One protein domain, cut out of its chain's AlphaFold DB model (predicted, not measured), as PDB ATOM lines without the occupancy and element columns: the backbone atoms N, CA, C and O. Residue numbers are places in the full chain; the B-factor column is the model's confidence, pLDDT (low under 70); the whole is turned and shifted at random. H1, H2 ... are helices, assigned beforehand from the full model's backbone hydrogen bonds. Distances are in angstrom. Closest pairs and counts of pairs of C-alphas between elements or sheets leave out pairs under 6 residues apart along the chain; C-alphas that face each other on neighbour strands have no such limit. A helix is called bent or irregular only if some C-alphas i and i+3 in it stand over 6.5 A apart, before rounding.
ATOM      1  N   PHE A  22      -4.885  36.988  25.415       95.19
ATOM      2  CA  PHE A  22      -5.031  37.133  26.866       95.19
ATOM      3  C   PHE A  22      -6.071  36.181  27.474       95.19
ATOM      4  O   PHE A  22      -6.065  35.965  28.682       95.19
ATOM      5  N   ARG A  23      -6.962  35.597  26.659       92.62
ATOM      6  CA  ARG A  23      -7.968  34.616  27.100       92.62
ATOM      7  C   ARG A  23      -7.440  33.180  27.136       92.62
ATOM      8  O   ARG A  23      -8.090  32.329  27.736       92.62
ATOM      9  N   VAL A  24      -6.265  32.916  26.560       94.06
ATOM     10  CA  VAL A  24      -5.679  31.567  26.501       94.06
ATOM     11  C   VAL A  24      -5.269  31.068  27.884       94.06
ATOM     12  O   VAL A  24      -5.597  29.944  28.246       94.06
ATOM     13  N   HIS A  25      -4.591  31.892  28.689       95.06
ATOM     14  CA  HIS A  25      -4.184  31.465  30.031       95.06
ATOM     15  C   HIS A  25      -5.379  31.268  30.984       95.06
ATOM     16  O   HIS A  25      -5.453  30.220  31.612       95.06
ATOM     17  N   PRO A  26      -6.382  32.168  31.049       95.62
ATOM     18  CA  PRO A  26      -7.601  31.914  31.820       95.62
ATOM     19  C   PRO A  26      -8.321  30.610  31.452       95.62
ATOM     20  O   PRO A  26      -8.871  29.954  32.333       95.62
ATOM     21  N   PHE A  27      -8.300  30.207  30.176       95.12
ATOM     22  CA  PHE A  27      -8.920  28.955  29.740       95.12
ATOM     23  C   PHE A  27      -8.345  27.728  30.463       95.12
ATOM     24  O   PHE A  27      -9.112  26.826  30.797       95.12
ATOM     25  N   THR A  28      -7.049  27.712  30.801       95.50
ATOM     26  CA  THR A  28      -6.416  26.562  31.478       95.50
ATOM     27  C   THR A  28      -6.909  26.330  32.907       95.50
ATOM     28  O   THR A  28      -6.593  25.306  33.501       95.50
ATOM     29  N   PHE A  29      -7.679  27.266  33.467       96.00
ATOM     30  CA  PHE A  29      -8.298  27.152  34.790       96.00
ATOM     31  C   PHE A  29      -9.804  26.859  34.723       96.00
ATOM     32  O   PHE A  29     -10.473  26.851  35.752       96.00
ATOM     33  N   THR A  30     -10.359  26.660  33.524       95.19
ATOM     34  CA  THR A  30     -11.781  26.331  33.349       95.19
ATOM     35  C   THR A  30     -12.043  24.842  33.561       95.19
ATOM     36  O   THR A  30     -11.173  24.008  33.305       95.19
ATOM     37  N   GLU A  31     -13.270  24.504  33.960       92.56
ATOM     38  CA  GLU A  31     -13.733  23.112  34.056       92.56
ATOM     39  C   GLU A  31     -13.580  22.379  32.718       92.56
ATOM     40  O   GLU A  31     -12.986  21.307  32.673       92.56
ATOM     41  N   GLY A  32     -13.959  23.019  31.605       91.69
ATOM     42  CA  GLY A  32     -13.821  22.428  30.271       91.69
ATOM     43  C   GLY A  32     -12.379  22.073  29.885       91.69
ATOM     44  O   GLY A  32     -12.155  21.074  29.203       91.69
ATOM     45  N   TYR A  33     -11.378  22.837  30.339       95.19
ATOM     46  CA  TYR A  33      -9.972  22.454  30.161       95.19
ATOM     47  C   TYR A  33      -9.596  21.242  31.024       95.19
ATOM     48  O   TYR A  33      -8.903  20.333  30.555       95.19
ATOM     49  N   GLY A  34     -10.066  21.212  32.274       95.56
ATOM     50  CA  GLY A  34      -9.900  20.069  33.172       95.56
ATOM     51  C   GLY A  34     -10.476  18.785  32.574       95.56
ATOM     52  O   GLY A  34      -9.759  17.792  32.452       95.56
ATOM     53  N   ASP A  35     -11.721  18.833  32.106       94.25
ATOM     54  CA  ASP A  35     -12.411  17.696  31.496       94.25
ATOM     55  C   ASP A  35     -11.725  17.222  30.212       94.25
ATOM     56  O   ASP A  35     -11.496  16.023  30.035       94.25
ATOM     57  N   LEU A  36     -11.329  18.152  29.335       95.12
ATOM     58  CA  LEU A  36     -10.630  17.825  28.093       95.12
ATOM     59  C   LEU A  36      -9.285  17.139  28.362       95.12
ATOM     60  O   LEU A  36      -8.971  16.109  27.764       95.12
ATOM     61  N   THR A  37      -8.473  17.700  29.260       96.56
ATOM     62  CA  THR A  37      -7.154  17.129  29.575       96.56
ATOM     63  C   THR A  37      -7.267  15.794  30.301       96.56
ATOM     64  O   THR A  37      -6.465  14.895  30.038       96.56
ATOM     65  N   PHE A  38      -8.272  15.631  31.164       95.25
ATOM     66  CA  PHE A  38      -8.592  14.352  31.785       95.25
ATOM     67  C   PHE A  38      -8.987  13.312  30.729       95.25
ATOM     68  O   PHE A  38      -8.376  12.247  30.677       95.25
ATOM     69  N   PHE A  39      -9.919  13.641  29.829       95.31
ATOM     70  CA  PHE A  39     -10.338  12.757  28.739       95.31
ATOM     71  C   PHE A  39      -9.155  12.294  27.878       95.31
ATOM     72  O   PHE A  39      -9.004  11.101  27.629       95.31
ATOM     73  N   ILE A  40      -8.270  13.214  27.480       97.06
ATOM     74  CA  ILE A  40      -7.074  12.884  26.689       97.06
ATOM     75  C   ILE A  40      -6.164  11.897  27.434       97.06
ATOM     76  O   ILE A  40      -5.651  10.954  26.828       97.06
ATOM     77  N   ARG A  41      -5.951  12.098  28.740       97.25
ATOM     78  CA  ARG A  41      -5.113  11.208  29.562       97.25
ATOM     79  C   ARG A  41      -5.713   9.811  29.680       97.25
ATOM     80  O   ARG A  41      -4.986   8.840  29.493       97.25
ATOM     81  N   GLU A  42      -7.014   9.719  29.934       96.25
ATOM     82  CA  GLU A  42      -7.718   8.437  30.035       96.25
ATOM     83  C   GLU A  42      -7.693   7.679  28.705       96.25
ATOM     84  O   GLU A  42      -7.373   6.493  28.678       96.25
ATOM     85  N   MET A  43      -7.950   8.367  27.588       95.38
ATOM     86  CA  MET A  43      -7.880   7.760  26.257       95.38
ATOM     87  C   MET A  43      -6.477   7.247  25.939       95.38
ATOM     88  O   MET A  43      -6.341   6.153  25.402       95.38
ATOM     89  N   ASN A  44      -5.436   8.007  26.292       96.88
ATOM     90  CA  ASN A  44      -4.052   7.570  26.122       96.88
ATOM     91  C   ASN A  44      -3.775   6.307  26.947       96.88
ATOM     92  O   ASN A  44      -3.329   5.304  26.395       96.88
ATOM     93  N   ALA A  45      -4.120   6.319  28.237       96.94
ATOM     94  CA  ALA A  45      -3.941   5.167  29.117       96.94
ATOM     95  C   ALA A  45      -4.674   3.915  28.604       96.94
ATOM     96  O   ALA A  45      -4.120   2.818  28.658       96.94
ATOM     97  N   ALA A  46      -5.884   4.076  28.061       93.75
ATOM     98  CA  ALA A  46      -6.711   2.977  27.571       93.75
ATOM     99  C   ALA A  46      -6.145   2.261  26.331       93.75
ATOM    100  O   ALA A  46      -6.483   1.102  26.100       93.75
ATOM    101  N   VAL A  47      -5.301   2.925  25.535       95.38
ATOM    102  CA  VAL A  47      -4.746   2.358  24.290       95.38
ATOM    103  C   VAL A  47      -3.292   1.897  24.421       95.38
ATOM    104  O   VAL A  47      -2.718   1.391  23.455       95.38
ATOM    105  N   VAL A  48      -2.668   2.040  25.597       96.38
ATOM    106  CA  VAL A  48      -1.286   1.588  25.813       96.38
ATOM    107  C   VAL A  48      -1.184   0.079  25.591       96.38
ATOM    108  O   VAL A  48      -1.818  -0.714  26.279       96.38
ATOM    109  N   GLY A  49      -0.344  -0.322  24.633       95.38
ATOM    110  CA  GLY A  49      -0.115  -1.731  24.299       95.38
ATOM    111  C   GLY A  49      -1.203  -2.376  23.435       95.38
ATOM    112  O   GLY A  49      -1.055  -3.546  23.091       95.38
ATOM    113  N   VAL A  50      -2.243  -1.631  23.049       96.00
ATOM    114  CA  VAL A  50      -3.314  -2.093  22.154       96.00
ATOM    115  C   VAL A  50      -2.960  -1.737  20.712       96.00
ATOM    116  O   VAL A  50      -2.653  -0.586  20.397       96.00
ATOM    117  N   LYS A  51      -2.998  -2.717  19.810       96.44
ATOM    118  CA  LYS A  51      -2.809  -2.506  18.370       96.44
ATOM    119  C   LYS A  51      -4.153  -2.269  17.690       96.44
ATOM    120  O   LYS A  51      -5.176  -2.798  18.100       96.44
ATOM    121  N   THR A  52      -4.144  -1.555  16.567       93.88
ATOM    122  CA  THR A  52      -5.361  -1.232  15.796       93.88
ATOM    123  C   THR A  52      -6.140  -2.462  15.306       93.88
ATOM    124  O   THR A  52      -7.333  -2.362  15.049       93.88
ATOM    125  N   GLY A  53      -5.474  -3.610  15.151       93.69
ATOM    126  CA  GLY A  53      -6.108  -4.870  14.746       93.69
ATOM    127  C   GLY A  53      -6.546  -5.762  15.908       93.69
ATOM    128  O   GLY A  53      -7.111  -6.826  15.657       93.69
ATOM    129  N   ASP A  54      -6.264  -5.371  17.154       94.06
ATOM    130  CA  ASP A  54      -6.641  -6.175  18.309       94.06
ATOM    131  C   ASP A  54      -8.167  -6.138  18.488       94.06
ATOM    132  O   ASP A  54      -8.793  -5.084  18.326       94.06
ATOM    133  N   PRO A  55      -8.803  -7.274  18.821       92.25
ATOM    134  CA  PRO A  55     -10.229  -7.291  19.093       92.25
ATOM    135  C   PRO A  55     -10.517  -6.490  20.366       92.25
ATOM    136  O   PRO A  55     -10.011  -6.804  21.443       92.25
ATOM    137  N   VAL A  56     -11.371  -5.476  20.249       92.62
ATOM    138  CA  VAL A  56     -11.833  -4.656  21.374       92.62
ATOM    139  C   VAL A  56     -13.343  -4.764  21.529       92.62
ATOM    140  O   VAL A  56     -14.073  -5.018  20.569       92.62
ATOM    141  N   PHE A  57     -13.832  -4.575  22.752       93.75
ATOM    142  CA  PHE A  57     -15.266  -4.553  23.007       93.75
ATOM    143  C   PHE A  57     -15.901  -3.295  22.400       93.75
ATOM    144  O   PHE A  57     -15.474  -2.176  22.681       93.75
ATOM    145  N   ILE A  58     -16.943  -3.482  21.588       94.00
ATOM    146  CA  ILE A  58     -17.672  -2.396  20.928       94.00
ATOM    147  C   ILE A  58     -19.052  -2.282  21.568       94.00
ATOM    148  O   ILE A  58     -19.907  -3.149  21.378       94.00
ATOM    149  N   THR A  59     -19.270  -1.199  22.310       96.06
ATOM    150  CA  THR A  59     -20.584  -0.862  22.868       96.06
ATOM    151  C   THR A  59     -21.527  -0.352  21.781       96.06
ATOM    152  O   THR A  59     -21.091   0.090  20.716       96.06
ATOM    153  N   ASP A  60     -22.830  -0.336  22.067       97.06
ATOM    154  CA  ASP A  60     -23.821   0.217  21.139       97.06
ATOM    155  C   ASP A  60     -23.581   1.707  20.857       97.06
ATOM    156  O   ASP A  60     -23.705   2.135  19.714       97.06
ATOM    157  N   ASN A  61     -23.113   2.479  21.845       94.81
ATOM    158  CA  ASN A  61     -22.729   3.880  21.641       94.81
ATOM    159  C   ASN A  61     -21.565   4.015  20.649       94.81
ATOM    160  O   ASN A  61     -21.625   4.845  19.746       94.81
ATOM    161  N   VAL A  62     -20.525   3.181  20.776       95.00
ATOM    162  CA  VAL A  62     -19.406   3.173  19.818       95.00
ATOM    163  C   VAL A  62     -19.898   2.754  18.433       95.00
ATOM    164  O   VAL A  62     -19.527   3.377  17.443       95.00
ATOM    165  N   ARG A  63     -20.787   1.756  18.342       96.62
ATOM    166  CA  ARG A  63     -21.383   1.335  17.065       96.62
ATOM    167  C   ARG A  63     -22.198   2.455  16.410       96.62
ATOM    168  O   ARG A  63     -22.060   2.661  15.208       96.62
ATOM    169  N   SER A  64     -22.992   3.199  17.175       96.62
ATOM    170  CA  SER A  64     -23.747   4.352  16.671       96.62
ATOM    171  C   SER A  64     -22.829   5.485  16.207       96.62
ATOM    172  O   SER A  64     -23.074   6.065  15.153       96.62
ATOM    173  N   LEU A  65     -21.738   5.758  16.934       96.06
ATOM    174  CA  LEU A  65     -20.724   6.731  16.510       96.06
ATOM    175  C   LEU A  65     -20.056   6.316  15.193       96.06
ATOM    176  O   LEU A  65     -19.928   7.139  14.291       96.06
ATOM    177  N   LEU A  66     -19.687   5.039  15.040       96.00
ATOM    178  CA  LEU A  66     -19.171   4.508  13.773       96.00
ATOM    179  C   LEU A  66     -20.199   4.658  12.643       96.00
ATOM    180  O   LEU A  66     -19.845   5.072  11.544       96.00
ATOM    181  N   GLY A  67     -21.477   4.386  12.918       96.12
ATOM    182  CA  GLY A  67     -22.565   4.587  11.960       96.12
ATOM    183  C   GLY A  67     -22.691   6.040  11.493       96.12
ATOM    184  O   GLY A  67     -22.840   6.284  10.297       96.12
ATOM    185  N   LEU A  68     -22.565   7.004  12.409       94.19
ATOM    186  CA  LEU A  68     -22.549   8.428  12.074       94.19
ATOM    187  C   LEU A  68     -21.361   8.777  11.167       94.19
ATOM    188  O   LEU A  68     -21.546   9.449  10.155       94.19
ATOM    189  N   LEU A  69     -20.159   8.279  11.473       95.25
ATOM    190  CA  LEU A  69     -18.972   8.504  10.638       95.25
ATOM    191  C   LEU A  69     -19.129   7.913   9.226       95.25
ATOM    192  O   LEU A  69     -18.717   8.541   8.251       95.25
ATOM    193  N   GLU A  70     -19.778   6.755   9.089       96.00
ATOM    194  CA  GLU A  70     -20.088   6.169   7.778       96.00
ATOM    195  C   GLU A  70     -21.085   7.017   6.971       96.00
ATOM    196  O   GLU A  70     -20.973   7.094   5.747       96.00
ATOM    197  N   VAL A  71     -22.041   7.698   7.615       92.69
ATOM    198  CA  VAL A  71     -22.919   8.666   6.927       92.69
ATOM    199  C   VAL A  71     -22.103   9.844   6.388       92.69
ATOM    200  O   VAL A  71     -22.239  10.192   5.215       92.69
ATOM    201  N   LEU A  72     -21.203  10.407   7.202       92.38
ATOM    202  CA  LEU A  72     -20.334  11.513   6.780       92.38
ATOM    203  C   LEU A  72     -19.434  11.130   5.600       92.38
ATOM    204  O   LEU A  72     -19.237  11.927   4.680       92.38
ATOM    205  N   LYS A  73     -18.925   9.896   5.608       93.19
ATOM    206  CA  LYS A  73     -18.148   9.327   4.506       93.19
ATOM    207  C   LYS A  73     -18.980   9.198   3.229       93.19
ATOM    208  O   LYS A  73     -18.530   9.627   2.174       93.19
ATOM    209  N   LYS A  74     -20.219   8.703   3.317       93.00
ATOM    210  CA  LYS A  74     -21.122   8.612   2.154       93.00
ATOM    211  C   LYS A  74     -21.430   9.972   1.533       93.00
ATOM    212  O   LYS A  74     -21.553  10.055   0.315       93.00
ATOM    213  N   PHE A  75     -21.549  11.032   2.335       91.50
ATOM    214  CA  PHE A  75     -21.688  12.388   1.796       91.50
ATOM    215  C   PHE A  75     -20.455  12.812   0.994       91.50
ATOM    216  O   PHE A  75     -20.601  13.485  -0.022       91.50
ATOM    217  N   ALA A  76     -19.253  12.410   1.418       90.06
ATOM    218  CA  ALA A  76     -18.031  12.688   0.666       90.06
ATOM    219  C   ALA A  76     -17.982  11.894  -0.650       90.06
ATOM    220  O   ALA A  76     -17.647  12.461  -1.685       90.06
ATOM    221  N   ASP A  77     -18.404  10.625  -0.649       91.12
ATOM    222  CA  ASP A  77     -18.457   9.796  -1.864       91.12
ATOM    223  C   ASP A  77     -19.410  10.370  -2.936       91.12
ATOM    224  O   ASP A  77     -19.206  10.176  -4.133       91.12
ATOM    225  N   GLN A  78     -20.454  11.096  -2.518       89.69
ATOM    226  CA  GLN A  78     -21.416  11.755  -3.411       89.69
ATOM    227  C   GLN A  78     -20.900  13.075  -3.998       89.69
ATOM    228  O   GLN A  78     -21.459  13.570  -4.979       89.69
ATOM    229  N   LEU A  79     -19.860  13.657  -3.400       87.88
ATOM    230  CA  LEU A  79     -19.314  14.964  -3.750       87.88
ATOM    231  C   LEU A  79     -17.834  14.808  -4.120       87.88
ATOM    232  O   LEU A  79     -16.961  15.179  -3.331       87.88
ATOM    233  N   PRO A  80     -17.535  14.238  -5.305       85.56
ATOM    234  CA  PRO A  80     -16.160  14.112  -5.754       85.56
ATOM    235  C   PRO A  80     -15.513  15.500  -5.893       85.56
ATOM    236  O   PRO A  80     -16.224  16.480  -6.143       85.56
ATOM    237  N   PRO A  81     -14.175  15.578  -5.771       85.62
ATOM    238  CA  PRO A  81     -13.432  16.807  -5.991       85.62
ATOM    239  C   PRO A  81     -13.818  17.483  -7.307       85.62
ATOM    240  O   PRO A  81     -13.899  16.827  -8.352       85.62
ATOM    241  N   GLU A  82     -14.061  18.788  -7.268       82.75
ATOM    242  CA  GLU A  82     -14.315  19.545  -8.489       82.75
ATOM    243  C   GLU A  82     -12.987  19.740  -9.229       82.75
ATOM    244  O   GLU A  82     -11.956  20.017  -8.621       82.75
ATOM    245  N   THR A  83     -12.977  19.586 -10.557       68.81
ATOM    246  CA  THR A  83     -11.771  19.835 -11.362       68.81
ATOM    247  C   THR A  83     -11.441  21.323 -11.346       68.81
ATOM    248  O   THR A  83     -11.931  22.089 -12.178       68.81
ATOM    249  N   VAL A  84     -10.621  21.731 -10.385       66.50
ATOM    250  CA  VAL A  84     -10.024  23.061 -10.325       66.50
ATOM    251  C   VAL A  84      -8.700  23.022 -11.096       66.50
ATOM    252  O   VAL A  84      -7.953  22.050 -10.998       66.50
ATOM    253  N   SER A  85      -8.422  24.050 -11.904       67.62
ATOM    254  CA  SER A  85      -7.118  24.207 -12.568       67.62
ATOM    255  C   SER A  85      -5.992  24.101 -11.534       67.62
ATOM    256  O   SER A  85      -6.093  24.727 -10.482       67.62
ATOM    257  N   GLU A  86      -4.908  23.374 -11.831       66.19
ATOM    258  CA  GLU A  86      -3.748  23.240 -10.927       66.19
ATOM    259  C   GLU A  86      -3.104  24.596 -10.562       66.19
ATOM    260  O   GLU A  86      -2.383  24.715  -9.570       66.19
ATOM    261  N   GLU A  87      -3.384  25.639 -11.348       68.25
ATOM    262  CA  GLU A  87      -2.948  27.015 -11.096       68.25
ATOM    263  C   GLU A  87      -3.726  27.697  -9.957       68.25
ATOM    264  O   GLU A  87      -3.228  28.638  -9.329       68.25
ATOM    265  N   ASP A  88      -4.935  27.221  -9.651       71.38
ATOM    266  CA  ASP A  88      -5.782  27.756  -8.594       71.38
ATOM    267  C   ASP A  88      -5.513  27.015  -7.277       71.38
ATOM    268  O   ASP A  88      -6.054  25.954  -6.984       71.38
ATOM    269  N   ARG A  89      -4.654  27.604  -6.441       73.94
ATOM    270  CA  ARG A  89      -4.244  27.055  -5.133       73.94
ATOM    271  C   ARG A  89      -5.332  27.116  -4.053       73.94
ATOM    272  O   ARG A  89      -5.033  26.927  -2.871       73.94
ATOM    273  N   ARG A  90      -6.566  27.480  -4.403       79.75
ATOM    274  CA  ARG A  90      -7.666  27.573  -3.439       79.75
ATOM    275  C   ARG A  90      -8.168  26.173  -3.058       79.75
ATOM    276  O   ARG A  90      -8.090  25.257  -3.869       79.75
ATOM    277  N   PRO A  91      -8.701  26.000  -1.834       80.31
ATOM    278  CA  PRO A  91      -9.341  24.749  -1.443       80.31
ATOM    279  C   PRO A  91     -10.510  24.401  -2.365       80.31
ATOM    280  O   PRO A  91     -11.230  25.295  -2.818       80.31
ATOM    281  N   ASP A  92     -10.728  23.103  -2.567       84.25
ATOM    282  CA  ASP A  92     -11.804  22.574  -3.400       84.25
ATOM    283  C   ASP A  92     -13.196  23.063  -2.929       84.25
ATOM    284  O   ASP A  92     -13.550  22.886  -1.753       84.25
ATOM    285  N   PRO A  93     -14.012  23.670  -3.815       86.19
ATOM    286  CA  PRO A  93     -15.387  24.059  -3.508       86.19
ATOM    287  C   PRO A  93     -16.288  22.914  -3.017       86.19
ATOM    288  O   PRO A  93     -17.203  23.178  -2.228       86.19
ATOM    289  N   ALA A  94     -16.022  21.664  -3.412       88.81
ATOM    290  CA  ALA A  94     -16.773  20.476  -3.005       88.81
ATOM    291  C   ALA A  94     -16.820  20.313  -1.478       88.81
ATOM    292  O   ALA A  94     -17.847  19.908  -0.929       88.81
ATOM    293  N   TYR A  95     -15.768  20.738  -0.766       90.25
ATOM    294  CA  TYR A  95     -15.756  20.742   0.699       90.25
ATOM    295  C   TYR A  95     -16.896  21.580   1.289       90.25
ATOM    296  O   TYR A  95     -17.529  21.177   2.262       90.25
ATOM    297  N   ARG A  96     -17.199  22.745   0.697       89.31
ATOM    298  CA  ARG A  96     -18.283  23.608   1.191       89.31
ATOM    299  C   ARG A  96     -19.639  22.941   1.009       89.31
ATOM    300  O   ARG A  96     -20.468  23.033   1.903       89.31
ATOM    301  N   LYS A  97     -19.838  22.244  -0.115       90.25
ATOM    302  CA  LYS A  97     -21.062  21.475  -0.385       90.25
ATOM    303  C   LYS A  97     -21.225  20.341   0.626       90.25
ATOM    304  O   LYS A  97     -22.299  20.194   1.197       90.25
ATOM    305  N   TRP A  98     -20.147  19.610   0.911       91.62
ATOM    306  CA  TRP A  98     -20.138  18.554   1.924       91.62
ATOM    307  C   TRP A  98     -20.452  19.104   3.321       91.62
ATOM    308  O   TRP A  98     -21.287  18.557   4.037       91.62
ATOM    309  N   HIS A  99     -19.846  20.235   3.688       91.31
ATOM    310  CA  HIS A  99     -20.092  20.884   4.972       91.31
ATOM    311  C   HIS A  99     -21.531  21.408   5.103       91.31
ATOM    312  O   HIS A  99     -22.103  21.340   6.186       91.31
ATOM    313  N   SER A 100     -22.148  21.907   4.028       90.56
ATOM    314  CA  SER A 100     -23.558  22.321   4.064       90.56
ATOM    315  C   SER A 100     -24.491  21.158   4.408       90.56
ATOM    316  O   SER A 100     -25.369  21.334   5.247       90.56
ATOM    317  N   LEU A 101     -24.247  19.959   3.864       88.38
ATOM    318  CA  LEU A 101     -25.022  18.761   4.220       88.38
ATOM    319  C   LEU A 101     -24.906  18.429   5.714       88.38
ATOM    320  O   LEU A 101     -25.887  18.036   6.334       88.38
ATOM    321  N   LEU A 102     -23.728  18.624   6.317       87.12
ATOM    322  CA  LEU A 102     -23.536  18.421   7.755       87.12
ATOM    323  C   LEU A 102     -24.373  19.397   8.599       87.12
ATOM    324  O   LEU A 102     -24.900  19.010   9.639       87.12
ATOM    325  N   VAL A 103     -24.483  20.657   8.169       84.44
ATOM    326  CA  VAL A 103     -25.231  21.699   8.893       84.44
ATOM    327  C   VAL A 103     -26.745  21.524   8.737       84.44
ATOM    328  O   VAL A 103     -27.489  21.827   9.669       84.44
ATOM    329  N   GLU A 104     -27.202  21.033   7.584       78.06
ATOM    330  CA  GLU A 104     -28.624  20.824   7.276       78.06
ATOM    331  C   GLU A 104     -29.234  19.601   7.977       78.06
ATOM    332  O   GLU A 104     -30.440  19.576   8.200       78.06
ATOM    333  N   VAL A 105     -28.426  18.619   8.390       66.25
ATOM    334  CA  VAL A 105     -28.871  17.403   9.110       66.25
ATOM    335  C   VAL A 105     -29.134  17.678  10.613       66.25
ATOM    336  O   VAL A 105     -29.072  16.769  11.439       66.25
ATOM    337  N   ARG A 106     -29.426  18.933  10.986       48.31
ATOM    338  CA  ARG A 106     -29.785  19.332  12.362       48.31
ATOM    339  C   ARG A 106     -31.150  18.795  12.794       48.31
ATOM    340  O   ARG A 106     -32.109  18.873  11.996       48.31
TER     341      ARG A 106
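What this domain is: This is residues 22 to 106 of the 106 residues of the protein "Peptidylprolyl isomerase" of Nippostrongylus brasiliensis (UniProt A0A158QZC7). The model is an open L of two long helices, H2 and H3, standing apart with an empty space between their arms and joined at the corner by the loop of residues 48 to 59. At the far end of H3 the chain makes another wide loop and folds back, with H4 packing on residues 72 to 76 of H3; at the other tip of the L, the short H1 extends the H2 arm. The printed part has 85 residues with four named helices, in the order H1, H2, H3, H4, and no named strand; the class is all helix. The whole is extended, with a radius of gyration of the C-alphas of 19.3 A and spans of 45 by 45 by 30 A.

How they stand to each other: The longest helix by residues is H3, residues 60 to 78, and it touches H4, residues 94 to 104, with residues 72 to 76 alone. The closest C-alphas of the two are those of Ala 76 and Trp 98, 6.4 A apart. H3 and H4 run opposite ways at a steep tilt of 44 degrees and form a helical hairpin. H2, residues 31 to 47, is apart from both H3 and H4. H1, residues 22 to 27, is close to but not clearly touching H2, with the C-alphas of Phe 27 and Tyr 33 closest at 6.6 A. H1 and H2 run the same way at a steep tilt of 60 degrees. H1 is apart from H3 and from H4. In H2, H3 and H4 every O i to N i+4 pair is within hydrogen-bond range; in H1 it is 1 of 2.

Where its parts are: H3 measures 27.2 A from C-alpha 60 at (-23.821, 0.217, 21.139) to C-alpha 78 at (-21.416, 11.755, -3.411). H2 measures 24.6 A from C-alpha 31 to C-alpha 47. H4 measures 15.7 A and ends with C-alpha 104 at (-28.624, 20.824, 7.276). H1 begins with C-alpha 22 at (-5.031, 37.133, 26.866) and measures 9.5 A. H1 is irregular, but only just: C-alphas 22 and 25 are 6.55 A apart.

The domain as a whole: The two C-alphas farthest apart are those of Phe 57 and Glu 87, at 48.1 A. The printed part has no cut and ends at residue 106, the chain's last. The link from H1 to H2 is tight, with 3 residues; those from H2 to H3, with 12 residues, and from H3 to H4, with 15, are long. Residues 22 to 27, 29 to 36, 38 to 70 and 85 to 91 stand free. The mean pLDDT of the printed part is 89.8, and residues 83 to 87 and 105 to 106 are under 70.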